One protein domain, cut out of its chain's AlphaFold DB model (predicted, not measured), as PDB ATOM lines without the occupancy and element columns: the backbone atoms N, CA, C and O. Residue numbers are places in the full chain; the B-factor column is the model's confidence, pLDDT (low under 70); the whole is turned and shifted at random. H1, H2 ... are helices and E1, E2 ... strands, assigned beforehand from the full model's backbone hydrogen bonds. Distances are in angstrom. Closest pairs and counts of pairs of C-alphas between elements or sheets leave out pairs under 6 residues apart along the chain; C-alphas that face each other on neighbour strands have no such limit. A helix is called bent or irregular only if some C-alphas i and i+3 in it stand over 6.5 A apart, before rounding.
ATOM      1  N   ASP A 969     276.685 218.853 294.862       51.91
ATOM      2  CA  ASP A 969     277.511 219.980 294.417       51.91
ATOM      3  C   ASP A 969     278.813 220.012 295.234       51.91
ATOM      4  O   ASP A 969     278.775 219.808 296.450       51.91
ATOM      5  N   ASP A 970     279.967 220.165 294.578       58.47
ATOM      6  CA  ASP A 970     281.321 220.128 295.176       58.47
ATOM      7  C   ASP A 970     281.548 219.055 296.277       58.47
ATOM      8  O   ASP A 970     282.164 219.294 297.320       58.47
ATOM      9  N   GLY A 971     281.046 217.832 296.065       68.88
ATOM     10  CA  GLY A 971     281.199 216.720 297.020       68.88
ATOM     11  C   GLY A 971     280.265 216.781 298.238       68.88
ATOM     12  O   GLY A 971     280.527 216.146 299.267       68.88
ATOM     13  N   CYS A 972     279.191 217.569 298.153       73.88
ATOM     14  CA  CYS A 972     278.253 217.830 299.234       73.88
ATOM     15  C   CYS A 972     276.795 217.613 298.805       73.88
ATOM     16  O   CYS A 972     276.323 218.186 297.825       73.88
ATOM     17  N   TRP A 973     276.033 216.885 299.623       73.81
ATOM     18  CA  TRP A 973     274.571 216.876 299.559       73.81
ATOM     19  C   TRP A 973     273.996 218.075 300.318       73.81
ATOM     20  O   TRP A 973     274.418 218.382 301.441       73.81
ATOM     21  N   HIS A 974     273.018 218.754 299.717       72.56
ATOM     22  CA  HIS A 974     272.378 219.949 300.274       72.56
ATOM     23  C   HIS A 974     270.906 219.698 300.617       72.56
ATOM     24  O   HIS A 974     270.038 219.762 299.750       72.56
ATOM     25  N   TYR A 975     270.601 219.511 301.902       73.19
ATOM     26  CA  TYR A 975     269.220 219.346 302.359       73.19
ATOM     27  C   TYR A 975     268.529 220.708 302.444       73.19
ATOM     28  O   TYR A 975     269.034 221.642 303.084       73.19
ATOM     29  N   ARG A 976     267.363 220.820 301.803       71.19
ATOM     30  CA  ARG A 976     266.499 222.007 301.816       71.19
ATOM     31  C   ARG A 976     265.112 221.645 302.342       71.19
ATOM     32  O   ARG A 976     264.666 220.515 302.166       71.19
ATOM     33  N   ARG A 977     264.427 222.589 302.990       65.75
ATOM     34  CA  ARG A 977     263.044 222.396 303.443       65.75
ATOM     35  C   ARG A 977     262.091 222.649 302.272       65.75
ATOM     36  O   ARG A 977     262.167 223.683 301.617       65.75
ATOM     37  N   THR A 978     261.167 221.724 302.040       63.34
ATOM     38  CA  THR A 978     260.218 221.749 300.912       63.34
ATOM     39  C   THR A 978     259.221 222.914 300.944       63.34
ATOM     40  O   THR A 978     258.718 223.299 299.896       63.34
ATOM     41  N   SER A 979     258.959 223.519 302.109       59.00
ATOM     42  CA  SER A 979     258.004 224.631 302.255       59.00
ATOM     43  C   SER A 979     258.546 226.018 301.889       59.00
ATOM     44  O   SER A 979     257.755 226.917 301.630       59.00
ATOM     45  N   ASP A 980     259.865 226.223 301.952       69.94
ATOM     46  CA  ASP A 980     260.491 227.554 301.855       69.94
ATOM     47  C   ASP A 980     261.855 227.560 301.128       69.94
ATOM     48  O   ASP A 980     262.468 228.612 300.962       69.94
ATOM     49  N   GLY A 981     262.354 226.397 300.692       71.25
ATOM     50  CA  GLY A 981     263.642 226.249 300.010       71.25
ATOM     51  C   GLY A 981     264.877 226.469 300.896       71.25
ATOM     52  O   GLY A 981     266.002 226.360 300.400       71.25
ATOM     53  N   SER A 982     264.708 226.761 302.191       71.75
ATOM     54  CA  SER A 982     265.810 227.087 303.101       71.75
ATOM     55  C   SER A 982     266.728 225.888 303.357       71.75
ATOM     56  O   SER A 982     266.287 224.741 303.415       71.75
ATOM     57  N   SER A 983     268.035 226.135 303.504       75.56
ATOM     58  CA  SER A 983     269.025 225.070 303.721       75.56
ATOM     59  C   SER A 983     268.970 224.550 305.163       75.56
ATOM     60  O   SER A 983     269.412 225.220 306.094       75.56
ATOM     61  N   VAL A 984     268.456 223.328 305.309       75.00
ATOM     62  CA  VAL A 984     268.282 222.565 306.558       75.00
ATOM     63  C   VAL A 984     269.619 222.065 307.104       75.00
ATOM     64  O   VAL A 984     269.867 222.102 308.312       75.00
ATOM     65  N   GLY A 985     270.502 221.621 306.210       81.12
ATOM     66  CA  GLY A 985     271.807 221.073 306.557       81.12
ATOM     67  C   GLY A 985     272.637 220.708 305.328       81.12
ATOM     68  O   GLY A 985     272.212 220.900 304.186       81.12
ATOM     69  N   ARG A 986     273.838 220.186 305.576       83.25
ATOM     70  CA  ARG A 986     274.788 219.713 304.556       83.25
ATOM     71  C   ARG A 986     275.462 218.421 305.004       83.25
ATOM     72  O   ARG A 986     275.834 218.325 306.177       83.25
ATOM     73  N   LEU A 987     275.664 217.486 304.076       80.44
ATOM     74  CA  LEU A 987     276.452 216.266 304.271       80.44
ATOM     75  C   LEU A 987     277.596 216.234 303.249       80.44
ATOM     76  O   LEU A 987     277.355 216.154 302.049       80.44
ATOM     77  N   HIS A 988     278.834 216.310 303.730       79.38
ATOM     78  CA  HIS A 988     280.044 216.320 302.909       79.38
ATOM     79  C   HIS A 988     280.703 214.938 302.879       79.38
ATOM     80  O   HIS A 988     280.911 214.338 303.939       79.38
ATOM     81  N   HIS A 989     281.131 214.503 301.694       74.06
ATOM     82  CA  HIS A 989     282.058 213.384 301.510       74.06
ATOM     83  C   HIS A 989     283.492 213.931 301.468       74.06
ATOM     84  O   HIS A 989     283.921 214.519 300.480       74.06
ATOM     85  N   ILE A 990     284.244 213.774 302.559       72.38
ATOM     86  CA  ILE A 990     285.618 214.275 302.682       72.38
ATOM     87  C   ILE A 990     286.596 213.131 302.424       72.38
ATOM     88  O   ILE A 990     286.809 212.274 303.287       72.38
ATOM     89  N   ALA A 991     287.242 213.149 301.259       58.12
ATOM     90  CA  ALA A 991     288.424 212.334 301.006       58.12
ATOM     91  C   ALA A 991     289.592 212.833 301.876       58.12
ATOM     92  O   ALA A 991     290.006 213.988 301.777       58.12
ATOM     93  N   SER A 992     290.125 211.965 302.736       60.75
ATOM     94  CA  SER A 992     291.311 212.237 303.552       60.75
ATOM     95  C   SER A 992     292.422 211.229 303.252       60.75
ATOM     96  O   SER A 992     292.173 210.164 302.688       60.75
ATOM     97  N   SER A 993     293.650 211.514 303.692       44.81
ATOM     98  CA  SER A 993     294.761 210.551 303.639       44.81
ATOM     99  C   SER A 993     294.540 209.300 304.506       44.81
ATOM    100  O   SER A 993     295.258 208.320 304.341       44.81
ATOM    101  N   ALA A 994     293.537 209.310 305.393       48.97
ATOM    102  CA  ALA A 994     293.076 208.158 306.169       48.97
ATOM    103  C   ALA A 994     291.809 207.497 305.575       48.97
ATOM    104  O   ALA A 994     291.148 206.716 306.256       48.97
ATOM    105  N   GLY A 995     291.453 207.819 304.324       60.06
ATOM    106  CA  GLY A 995     290.262 207.320 303.629       60.06
ATOM    107  C   GLY A 995     289.113 208.339 303.538       60.06
ATOM    108  O   GLY A 995     289.229 209.464 304.043       60.06
ATOM    109  N   PRO A 996     288.005 207.981 302.864       60.12
ATOM    110  CA  PRO A 996     286.797 208.799 302.820       60.12
ATOM    111  C   PRO A 996     286.133 208.878 304.202       60.12
ATOM    112  O   PRO A 996     286.156 207.927 304.980       60.12
ATOM    113  N   SER A 997     285.532 210.026 304.504       69.06
ATOM    114  CA  SER A 997     284.864 210.308 305.777       69.06
ATOM    115  C   SER A 997     283.623 211.171 305.555       69.06
ATOM    116  O   SER A 997     283.631 212.066 304.710       69.06
ATOM    117  N   LEU A 998     282.554 210.912 306.309       74.25
ATOM    118  CA  LEU A 998     281.317 211.694 306.238       74.25
ATOM    119  C   LEU A 998     281.318 212.812 307.284       74.25
ATOM    120  O   LEU A 998     281.666 212.579 308.445       74.25
ATOM    121  N   LYS A 999     280.884 214.014 306.882       78.56
ATOM    122  CA  LYS A 999     280.646 215.156 307.778       78.56
ATOM    123  C   LYS A 999     279.245 215.734 307.581       78.56
ATOM    124  O   LYS A 999     278.988 216.376 306.565       78.56
ATOM    125  N   ALA A1000     278.380 215.605 308.586       78.50
ATOM    126  CA  ALA A1000     277.085 216.288 308.631       78.50
ATOM    127  C   ALA A1000     277.177 217.625 309.384       78.50
ATOM    128  O   ALA A1000     277.915 217.740 310.366       78.50
ATOM    129  N   THR A1001     276.393 218.620 308.960       81.06
ATOM    130  CA  THR A1001     276.166 219.883 309.690       81.06
ATOM    131  C   THR A1001     274.693 220.299 309.623       81.06
ATOM    132  O   THR A1001     274.097 220.299 308.543       81.06
ATOM    133  N   CYS A1002     274.112 220.663 310.769       80.88
ATOM    134  CA  CYS A1002     272.747 221.194 310.877       80.88
ATOM    135  C   CYS A1002     272.728 222.731 310.755       80.88
ATOM    136  O   CYS A1002     273.697 223.399 311.116       80.88
ATOM    137  N   LYS A1003     271.618 223.294 310.255       81.12
ATOM    138  CA  LYS A1003     271.331 224.742 310.234       81.12
ATOM    139  C   LYS A1003     269.934 225.129 310.744       81.12
ATOM    140  O   LYS A1003     269.634 226.318 310.810       81.12
ATOM    141  N   LEU A1004     269.094 224.159 311.115       76.25
ATOM    142  CA  LEU A1004     267.686 224.367 311.493       76.25
ATOM    143  C   LEU A1004     267.485 225.342 312.657       76.25
ATOM    144  O   LEU A1004     266.562 226.153 312.643       76.25
ATOM    145  N   HIS A1005     268.362 225.272 313.654       76.19
ATOM    146  CA  HIS A1005     268.303 226.104 314.847       76.19
ATOM    147  C   HIS A1005     269.540 226.997 314.895       76.19
ATOM    148  O   HIS A1005     270.657 226.496 314.773       76.19
ATOM    149  N   ARG A1006     269.357 228.304 315.144       62.84
ATOM    150  CA  ARG A1006     270.449 229.303 315.221       62.84
ATOM    151  C   ARG A1006     271.525 228.991 316.281       62.84
ATOM    152  O   ARG A1006     272.555 229.648 316.296       62.84
ATOM    153  N   SER A1007     271.285 228.012 317.154       55.97
ATOM    154  CA  SER A1007     272.200 227.500 318.181       55.97
ATOM    155  C   SER A1007     272.745 226.085 317.910       55.97
ATOM    156  O   SER A1007     273.722 225.690 318.542       55.97
ATOM    157  N   CYS A1008     272.161 225.303 316.990       59.66
ATOM    158  CA  CYS A1008     272.508 223.887 316.783       59.66
ATOM    159  C   CYS A1008     273.706 223.722 315.827       59.66
ATOM    160  O   CYS A1008     273.598 223.136 314.749       59.66
ATOM    161  N   TYR A1009     274.880 224.196 316.245       59.72
ATOM    162  CA  TYR A1009     276.154 224.021 315.530       59.72
ATOM    163  C   TYR A1009     276.730 222.596 315.674       59.72
ATOM    164  O   TYR A1009     277.928 222.398 315.863       59.72
ATOM    165  N   ASN A1010     275.874 221.571 315.596       62.16
ATOM    166  CA  ASN A1010     276.305 220.180 315.669       62.16
ATOM    167  C   ASN A1010     276.950 219.745 314.347       62.16
ATOM    168  O   ASN A1010     276.311 219.720 313.292       62.16
ATOM    169  N   MET A1011     278.227 219.373 314.442       64.81
ATOM    170  CA  MET A1011     279.019 218.764 313.382       64.81
ATOM    171  C   MET A1011     279.392 217.340 313.796       64.81
ATOM    172  O   MET A1011     280.082 217.138 314.795       64.81
ATOM    173  N   ILE A1012     278.949 216.354 313.017       66.69
ATOM    174  CA  ILE A1012     279.250 214.932 313.231       66.69
ATOM    175  C   ILE A1012     280.229 214.513 312.136       66.69
ATOM    176  O   ILE A1012     279.941 214.740 310.964       66.69
ATOM    177  N   SER A1013     281.395 213.972 312.507       63.91
ATOM    178  CA  SER A1013     282.467 213.579 311.572       63.91
ATOM    179  C   SER A1013     282.915 212.144 311.839       63.91
ATOM    180  O   SER A1013     283.275 211.827 312.975       63.91
ATOM    181  N   LEU A1014     282.903 211.291 310.810       61.53
ATOM    182  CA  LEU A1014     283.039 209.839 310.965       61.53
ATOM    183  C   LEU A1014     284.225 209.246 310.187       61.53
ATOM    184  O   LEU A1014     284.260 209.381 308.961       61.53
ATOM    185  N   PRO A1015     285.183 208.580 310.866       51.84
ATOM    186  CA  PRO A1015     286.228 207.795 310.213       51.84
ATOM    187  C   PRO A1015     285.684 206.431 309.762       51.84
ATOM    188  O   PRO A1015     284.853 205.834 310.446       51.84
ATOM    189  N   LEU A1016     286.177 205.919 308.632       56.59
ATOM    190  CA  LEU A1016     285.796 204.599 308.119       56.59
ATOM    191  C   LEU A1016     286.680 203.457 308.663       56.59
ATOM    192  O   LEU A1016     287.595 203.665 309.460       56.59
ATOM    193  N   GLN A1017     286.318 202.227 308.294       47.69
ATOM    194  CA  GLN A1017     286.755 200.978 308.926       47.69
ATOM    195  C   GLN A1017     288.280 200.764 308.931       47.69
ATOM    196  O   GLN A1017     288.968 201.025 307.950       47.69
ATOM    197  N   PRO A1034     278.414 193.791 308.703       58.59
ATOM    198  CA  PRO A1034     279.164 194.991 309.070       58.59
ATOM    199  C   PRO A1034     278.496 196.254 308.484       58.59
ATOM    200  O   PRO A1034     277.920 196.177 307.394       58.59
ATOM    201  N   PRO A1035     278.567 197.408 309.172       61.22
ATOM    202  CA  PRO A1035     277.995 198.659 308.682       61.22
ATOM    203  C   PRO A1035     278.694 199.129 307.406       61.22
ATOM    204  O   PRO A1035     279.924 199.156 307.349       61.22
ATOM    205  N   ILE A1036     277.912 199.537 306.409       75.81
ATOM    206  CA  ILE A1036     278.406 200.169 305.174       75.81
ATOM    207  C   ILE A1036     278.154 201.687 305.199       75.81
ATOM    208  O   ILE A1036     277.457 202.183 306.088       75.81
ATOM    209  N   ILE A1037     278.749 202.450 304.276       70.94
ATOM    210  CA  ILE A1037     278.683 203.926 304.303       70.94
ATOM    211  C   ILE A1037     277.239 204.443 304.150       70.94
ATOM    212  O   ILE A1037     276.873 205.456 304.737       70.94
ATOM    213  N   GLU A1038     276.399 203.680 303.461       76.56
ATOM    214  CA  GLU A1038     274.976 203.918 303.239       76.56
ATOM    215  C   GLU A1038     274.138 203.723 304.517       76.56
ATOM    216  O   GLU A1038     273.131 204.408 304.698       76.56
ATOM    217  N   ASP A1039     274.553 202.832 305.434       74.88
ATOM    218  CA  ASP A1039     273.917 202.697 306.759       74.88
ATOM    219  C   ASP A1039     274.180 203.973 307.589       74.88
ATOM    220  O   ASP A1039     273.272 204.518 308.216       74.88
ATOM    221  N   VAL A1040     275.415 204.487 307.532       76.00
ATOM    222  CA  VAL A1040     275.852 205.713 308.223       76.00
ATOM    223  C   VAL A1040     275.166 206.961 307.659       76.00
ATOM    224  O   VAL A1040     274.677 207.804 308.412       76.00
ATOM    225  N   GLU A1041     275.127 207.095 306.332       76.44
ATOM    226  CA  GLU A1041     274.464 208.203 305.638       76.44
ATOM    227  C   GLU A1041     272.974 208.254 305.992       76.44
ATOM    228  O   GLU A1041     272.459 209.319 306.337       76.44
ATOM    229  N   LYS A1042     272.299 207.100 306.021       79.56
ATOM    230  CA  LYS A1042     270.886 206.993 306.398       79.56
ATOM    231  C   LYS A1042     270.605 207.462 307.829       79.56
ATOM    232  O   LYS A1042     269.629 208.185 308.036       79.56
ATOM    233  N   ASP A1043     271.450 207.110 308.799       80.06
ATOM    234  CA  ASP A1043     271.309 207.580 310.186       80.06
ATOM    235  C   ASP A1043     271.510 209.108 310.292       80.06
ATOM    236  O   ASP A1043     270.743 209.794 310.973       80.06
ATOM    237  N   LEU A1044     272.487 209.673 309.568       80.56
ATOM    238  CA  LEU A1044     272.734 211.123 309.532       80.56
ATOM    239  C   LEU A1044     271.607 211.904 308.834       80.56
ATOM    240  O   LEU A1044     271.244 212.992 309.288       80.56
ATOM    241  N   VAL A1045     271.022 211.352 307.767       80.44
ATOM    242  CA  VAL A1045     269.836 211.914 307.096       80.44
ATOM    243  C   VAL A1045     268.615 211.860 308.017       80.44
ATOM    244  O   VAL A1045     267.905 212.858 308.140       80.44
ATOM    245  N   SER A1046     268.403 210.742 308.718       83.44
ATOM    246  CA  SER A1046     267.322 210.592 309.704       83.44
ATOM    247  C   SER A1046     267.428 211.626 310.834       83.44
ATOM    248  O   SER A1046     266.427 212.226 311.224       83.44
ATOM    249  N   TRP A1047     268.647 211.925 311.297       87.69
ATOM    250  CA  TRP A1047     268.898 212.989 312.273       87.69
ATOM    251  C   TRP A1047     268.641 214.399 311.726       87.69
ATOM    252  O   TRP A1047     268.033 215.223 312.408       87.69
ATOM    253  N   LEU A1048     269.070 214.712 310.498       81.75
ATOM    254  CA  LEU A1048     268.751 216.009 309.882       81.75
ATOM    255  C   LEU A1048     267.237 216.184 309.668       81.75
ATOM    256  O   LEU A1048     266.737 217.301 309.797       81.75
ATOM    257  N   ALA A1049     266.511 215.094 309.405       81.19
ATOM    258  CA  ALA A1049     265.054 215.089 309.315       81.19
ATOM    259  C   ALA A1049     264.368 215.256 310.686       81.19
ATOM    260  O   ALA A1049     263.458 216.077 310.802       81.19
ATOM    261  N   SER A1050     264.808 214.547 311.737       84.19
ATOM    262  CA  SER A1050     264.184 214.625 313.072       84.19
ATOM    263  C   SER A1050     264.229 216.036 313.662       84.19
ATOM    264  O   SER A1050     263.281 216.464 314.320       84.19
ATOM    265  N   GLY A1051     265.279 216.800 313.344       82.94
ATOM    266  CA  GLY A1051     265.429 218.198 313.748       82.94
ATOM    267  C   GLY A1051     264.313 219.136 313.280       82.94
ATOM    268  O   GLY A1051     264.166 220.208 313.854       82.94
ATOM    269  N   LEU A1052     263.511 218.771 312.270       81.19
ATOM    270  CA  LEU A1052     262.338 219.556 311.851       81.19
ATOM    271  C   LEU A1052     261.177 219.496 312.860       81.19
ATOM    272  O   LEU A1052     260.247 220.300 312.768       81.19
ATOM    273  N   HIS A1053     261.216 218.543 313.795       84.50
ATOM    274  CA  HIS A1053     260.159 218.261 314.770       84.50
ATOM    275  C   HIS A1053     260.669 218.238 316.222       84.50
ATOM    276  O   HIS A1053     259.918 217.900 317.133       84.50
ATOM    277  N   GLN A1054     261.935 218.597 316.436       85.62
ATOM    278  CA  GLN A1054     262.609 218.644 317.733       85.62
ATOM    279  C   GLN A1054     263.055 220.076 318.028       85.62
ATOM    280  O   GLN A1054     263.455 220.794 317.114       85.62
ATOM    281  N   ASP A1055     263.055 220.487 319.297       87.25
ATOM    282  CA  ASP A1055     263.713 221.741 319.681       87.25
ATOM    283  C   ASP A1055     265.254 221.635 319.605       87.25
ATOM    284  O   ASP A1055     265.827 220.565 319.376       87.25
ATOM    285  N   ALA A1056     265.957 222.755 319.794       80.88
ATOM    286  CA  ALA A1056     267.414 222.796 319.683       80.88
ATOM    287  C   ALA A1056     268.155 221.910 320.709       80.88
ATOM    288  O   ALA A1056     269.212 221.371 320.376       80.88
ATOM    289  N   GLN A1057     267.622 221.742 321.926       80.62
ATOM    290  CA  GLN A1057     268.209 220.878 322.954       80.62
ATOM    291  C   GLN A1057     267.907 219.406 322.672       80.62
ATOM    292  O   GLN A1057     268.812 218.579 322.759       80.62
ATOM    293  N   GLN A1058     266.677 219.085 322.267       84.38
ATOM    294  CA  GLN A1058     266.294 217.740 321.827       84.38
ATOM    295  C   GLN A1058     267.140 217.284 320.630       84.38
ATOM    296  O   GLN A1058     267.683 216.181 320.638       84.38
ATOM    297  N   HIS A1059     267.323 218.149 319.627       86.50
ATOM    298  CA  HIS A1059     268.100 217.831 318.426       86.50
ATOM    299  C   HIS A1059     269.602 217.676 318.711       86.50
ATOM    300  O   HIS A1059     270.257 216.802 318.134       86.50
ATOM    301  N   GLU A1060     270.152 218.472 319.639       81.06
ATOM    302  CA  GLU A1060     271.509 218.261 320.153       81.06
ATOM    303  C   GLU A1060     271.616 216.954 320.953       81.06
ATOM    304  O   GLU A1060     272.602 216.232 320.799       81.06
ATOM    305  N   GLN A1061     270.626 216.627 321.783       83.06
ATOM    306  CA  GLN A1061     270.623 215.412 322.594       83.06
ATOM    307  C   GLN A1061     270.569 214.153 321.715       83.06
ATOM    308  O   GLN A1061     271.423 213.281 321.874       83.06
ATOM    309  N   THR A1062     269.718 214.117 320.685       82.62
ATOM    310  CA  THR A1062     269.755 213.055 319.662       82.62
ATOM    311  C   THR A1062     271.108 213.019 318.936       82.62
ATOM    312  O   THR A1062     271.659 211.943 318.702       82.62
ATOM    313  N   ALA A1063     271.734 214.172 318.660       80.25
ATOM    314  CA  ALA A1063     273.098 214.192 318.126       80.25
ATOM    315  C   ALA A1063     274.131 213.611 319.114       80.25
ATOM    316  O   ALA A1063     275.132 213.046 318.684       80.25
ATOM    317  N   ARG A1064     273.959 213.771 320.435       77.38
ATOM    318  CA  ARG A1064     274.829 213.164 321.467       77.38
ATOM    319  C   ARG A1064     274.616 211.650 321.559       77.38
ATOM    320  O   ARG A1064     275.594 210.923 321.692       77.38
ATOM    321  N   GLU A1065     273.383 211.175 321.425       78.88
ATOM    322  CA  GLU A1065     273.040 209.744 321.406       78.88
ATOM    323  C   GLU A1065     273.647 209.038 320.186       78.88
ATOM    324  O   GLU A1065     274.370 208.056 320.343       78.88
ATOM    325  N   ILE A1066     273.509 209.609 318.985       77.38
ATOM    326  CA  ILE A1066     274.160 209.095 317.764       77.38
ATOM    327  C   ILE A1066     275.695 209.049 317.922       77.38
ATOM    328  O   ILE A1066     276.325 208.068 317.527       77.38
ATOM    329  N   ARG A1067     276.294 210.065 318.566       73.19
ATOM    330  CA  ARG A1067     277.739 210.158 318.883       73.19
ATOM    331  C   ARG A1067     278.234 209.237 320.013       73.19
ATOM    332  O   ARG A1067     279.429 209.255 320.298       73.19
ATOM    333  N   SER A1068     277.356 208.514 320.713       66.00
ATOM    334  CA  SER A1068     277.731 207.715 321.898       66.00
ATOM    335  C   SER A1068     277.206 206.280 321.897       66.00
ATOM    336  O   SER A1068     277.801 205.428 322.551       66.00
ATOM    337  N   GLN A1069     276.129 206.000 321.160       67.50
ATOM    338  CA  GLN A1069     275.504 204.678 321.070       67.50
ATOM    339  C   GLN A1069     275.717 204.020 319.701       67.50
ATOM    340  O   GLN A1069     275.835 202.799 319.631       67.50
ATOM    341  N   LEU A1070     275.781 204.815 318.624       65.94
ATOM    342  CA  LEU A1070     275.902 204.303 317.254       65.94
ATOM    343  C   LEU A1070     277.320 204.449 316.686       65.94
ATOM    344  O   LEU A1070     277.837 203.489 316.117       65.94
ATOM    345  N   TRP A1071     277.970 205.611 316.848       68.31
ATOM    346  CA  TRP A1071     279.230 205.900 316.151       68.31
ATOM    347  C   TRP A1071     280.259 206.681 317.000       68.31
ATOM    348  O   TRP A1071     279.926 207.687 317.623       68.31
TER     349      TRP A1071
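AT A GLANCE: This is residues 969 to 1017 and 1034 to 1071 of the 1077 residues of the protein "Hypothetical protein" of Symbiodinium necroappetens (UniProt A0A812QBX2). A wall of four antiparallel strands, E1 to E4, has helix H1 packed along one face; the chain then folds back into helix H2, which runs past the E4 edge of the sheet and makes a helical hairpin with H1. The other face of the sheet is bare of named helices. The printed part has 87 residues, with four named strands followed by two named helices, in the order E1 E2 E3 E4 H1 H2; the sheet's order is E1 - E2 - E3 - E4, all antiparallel, and the class is mixed, helices and strands. The whole is compact, with a radius of gyration of the C-alphas of 13.0 A, and spans 36 by 31 by 20 A.

HOW THE PARTS SIT: Start at E1, residues 972 to 976, an edge strand, and look beside it for its antiparallel neighbour E2, residues 983 to 992. The two form a hairpin, with N 973 and O 987 at 2.9 A and N 987 and O 973 at 3.0 A, within hydrogen-bond range. E3, residues 995 to 1002, follows as the next antiparallel neighbour and makes a hairpin with E2; there you find N 988 and O 999 at 2.8 A. E4, residues 1011 to 1014, is the other edge strand and forms a hairpin with E3, with N 1000 and O 1012 at 3.0 A. E1 to E4 are a meander, each strand the antiparallel neighbour of the one before, and E1 and E4 are apart. From edge to edge of the sheet the strands' lines turn by 40 degrees. Past the cut, look for H1, residues 1037 to 1050, which is on the sheet at a height over the sheet of 9.2 A. It lies over E3 and only just over E2, on which 3 of its 14 C-alphas fall, and it runs along the strands, at 3 degrees to E3 on the local plane. The closest C-alphas of E3 and H1 are those of Cys 1002 and Leu 1048, 6.6 A apart. H2, residues 1056 to 1070, is on the sheet as well; the closest C-alphas of E4 and H2 are those of Ile 1012 and Arg 1067, 7.6 A apart. The helices and the sheet make two layers, helices on one face of a sheet. H1 touches H2 with residues 1047 to 1050 alone, and H2 touches H1 with residues 1059 to 1063 alone; the closest C-alphas are those of Trp 1047 and Ala 1063, 7.3 A apart. They form a helical hairpin at a shallow tilt of 21 degrees, opposite ways. In H1 and H2 every O i to N i+4 pair is within hydrogen-bond range.

IN THESE COORDINATES: Find C-alpha 972 at (278.253, 217.830, 299.234), where E1 begins; it runs to residue 976. E2, residues 983 to 992, is the longest strand by residues, 25.7 A from first to last C-alpha, and E3, residues 995 to 1002, is 23.5 A long. E4 holds residues 1011 to 1014. Find C-alpha 1037 at (278.683, 203.926, 304.303); from there H1 runs 20.0 A to C-alpha 1050. H2 runs 20.5 A from C-alpha 1056 to C-alpha 1070 at (275.902, 204.303, 317.254), and it is neither bent nor irregular, but only just: C-alphas 1067 and 1070 are 6.3 A apart.

THE WHOLE: The two C-alphas farthest apart are those of Ser 979 and Ser 993, at 39.4 A. Residues 1018 to 1033 are not printed, and C-alphas 1017 and 1034 are 9.7 A apart across the cut, which lies in the link from E4 to H1. Of the links that are printed whole, E2 to E3 and H1 to H2 are tight, E1 to E2 and E3 to E4 are short, and none is long. The mean pLDDT of the printed part is 72.1; look for values under 70 at 32 residues, among them residues 991 to 997 and 1006 to 1017.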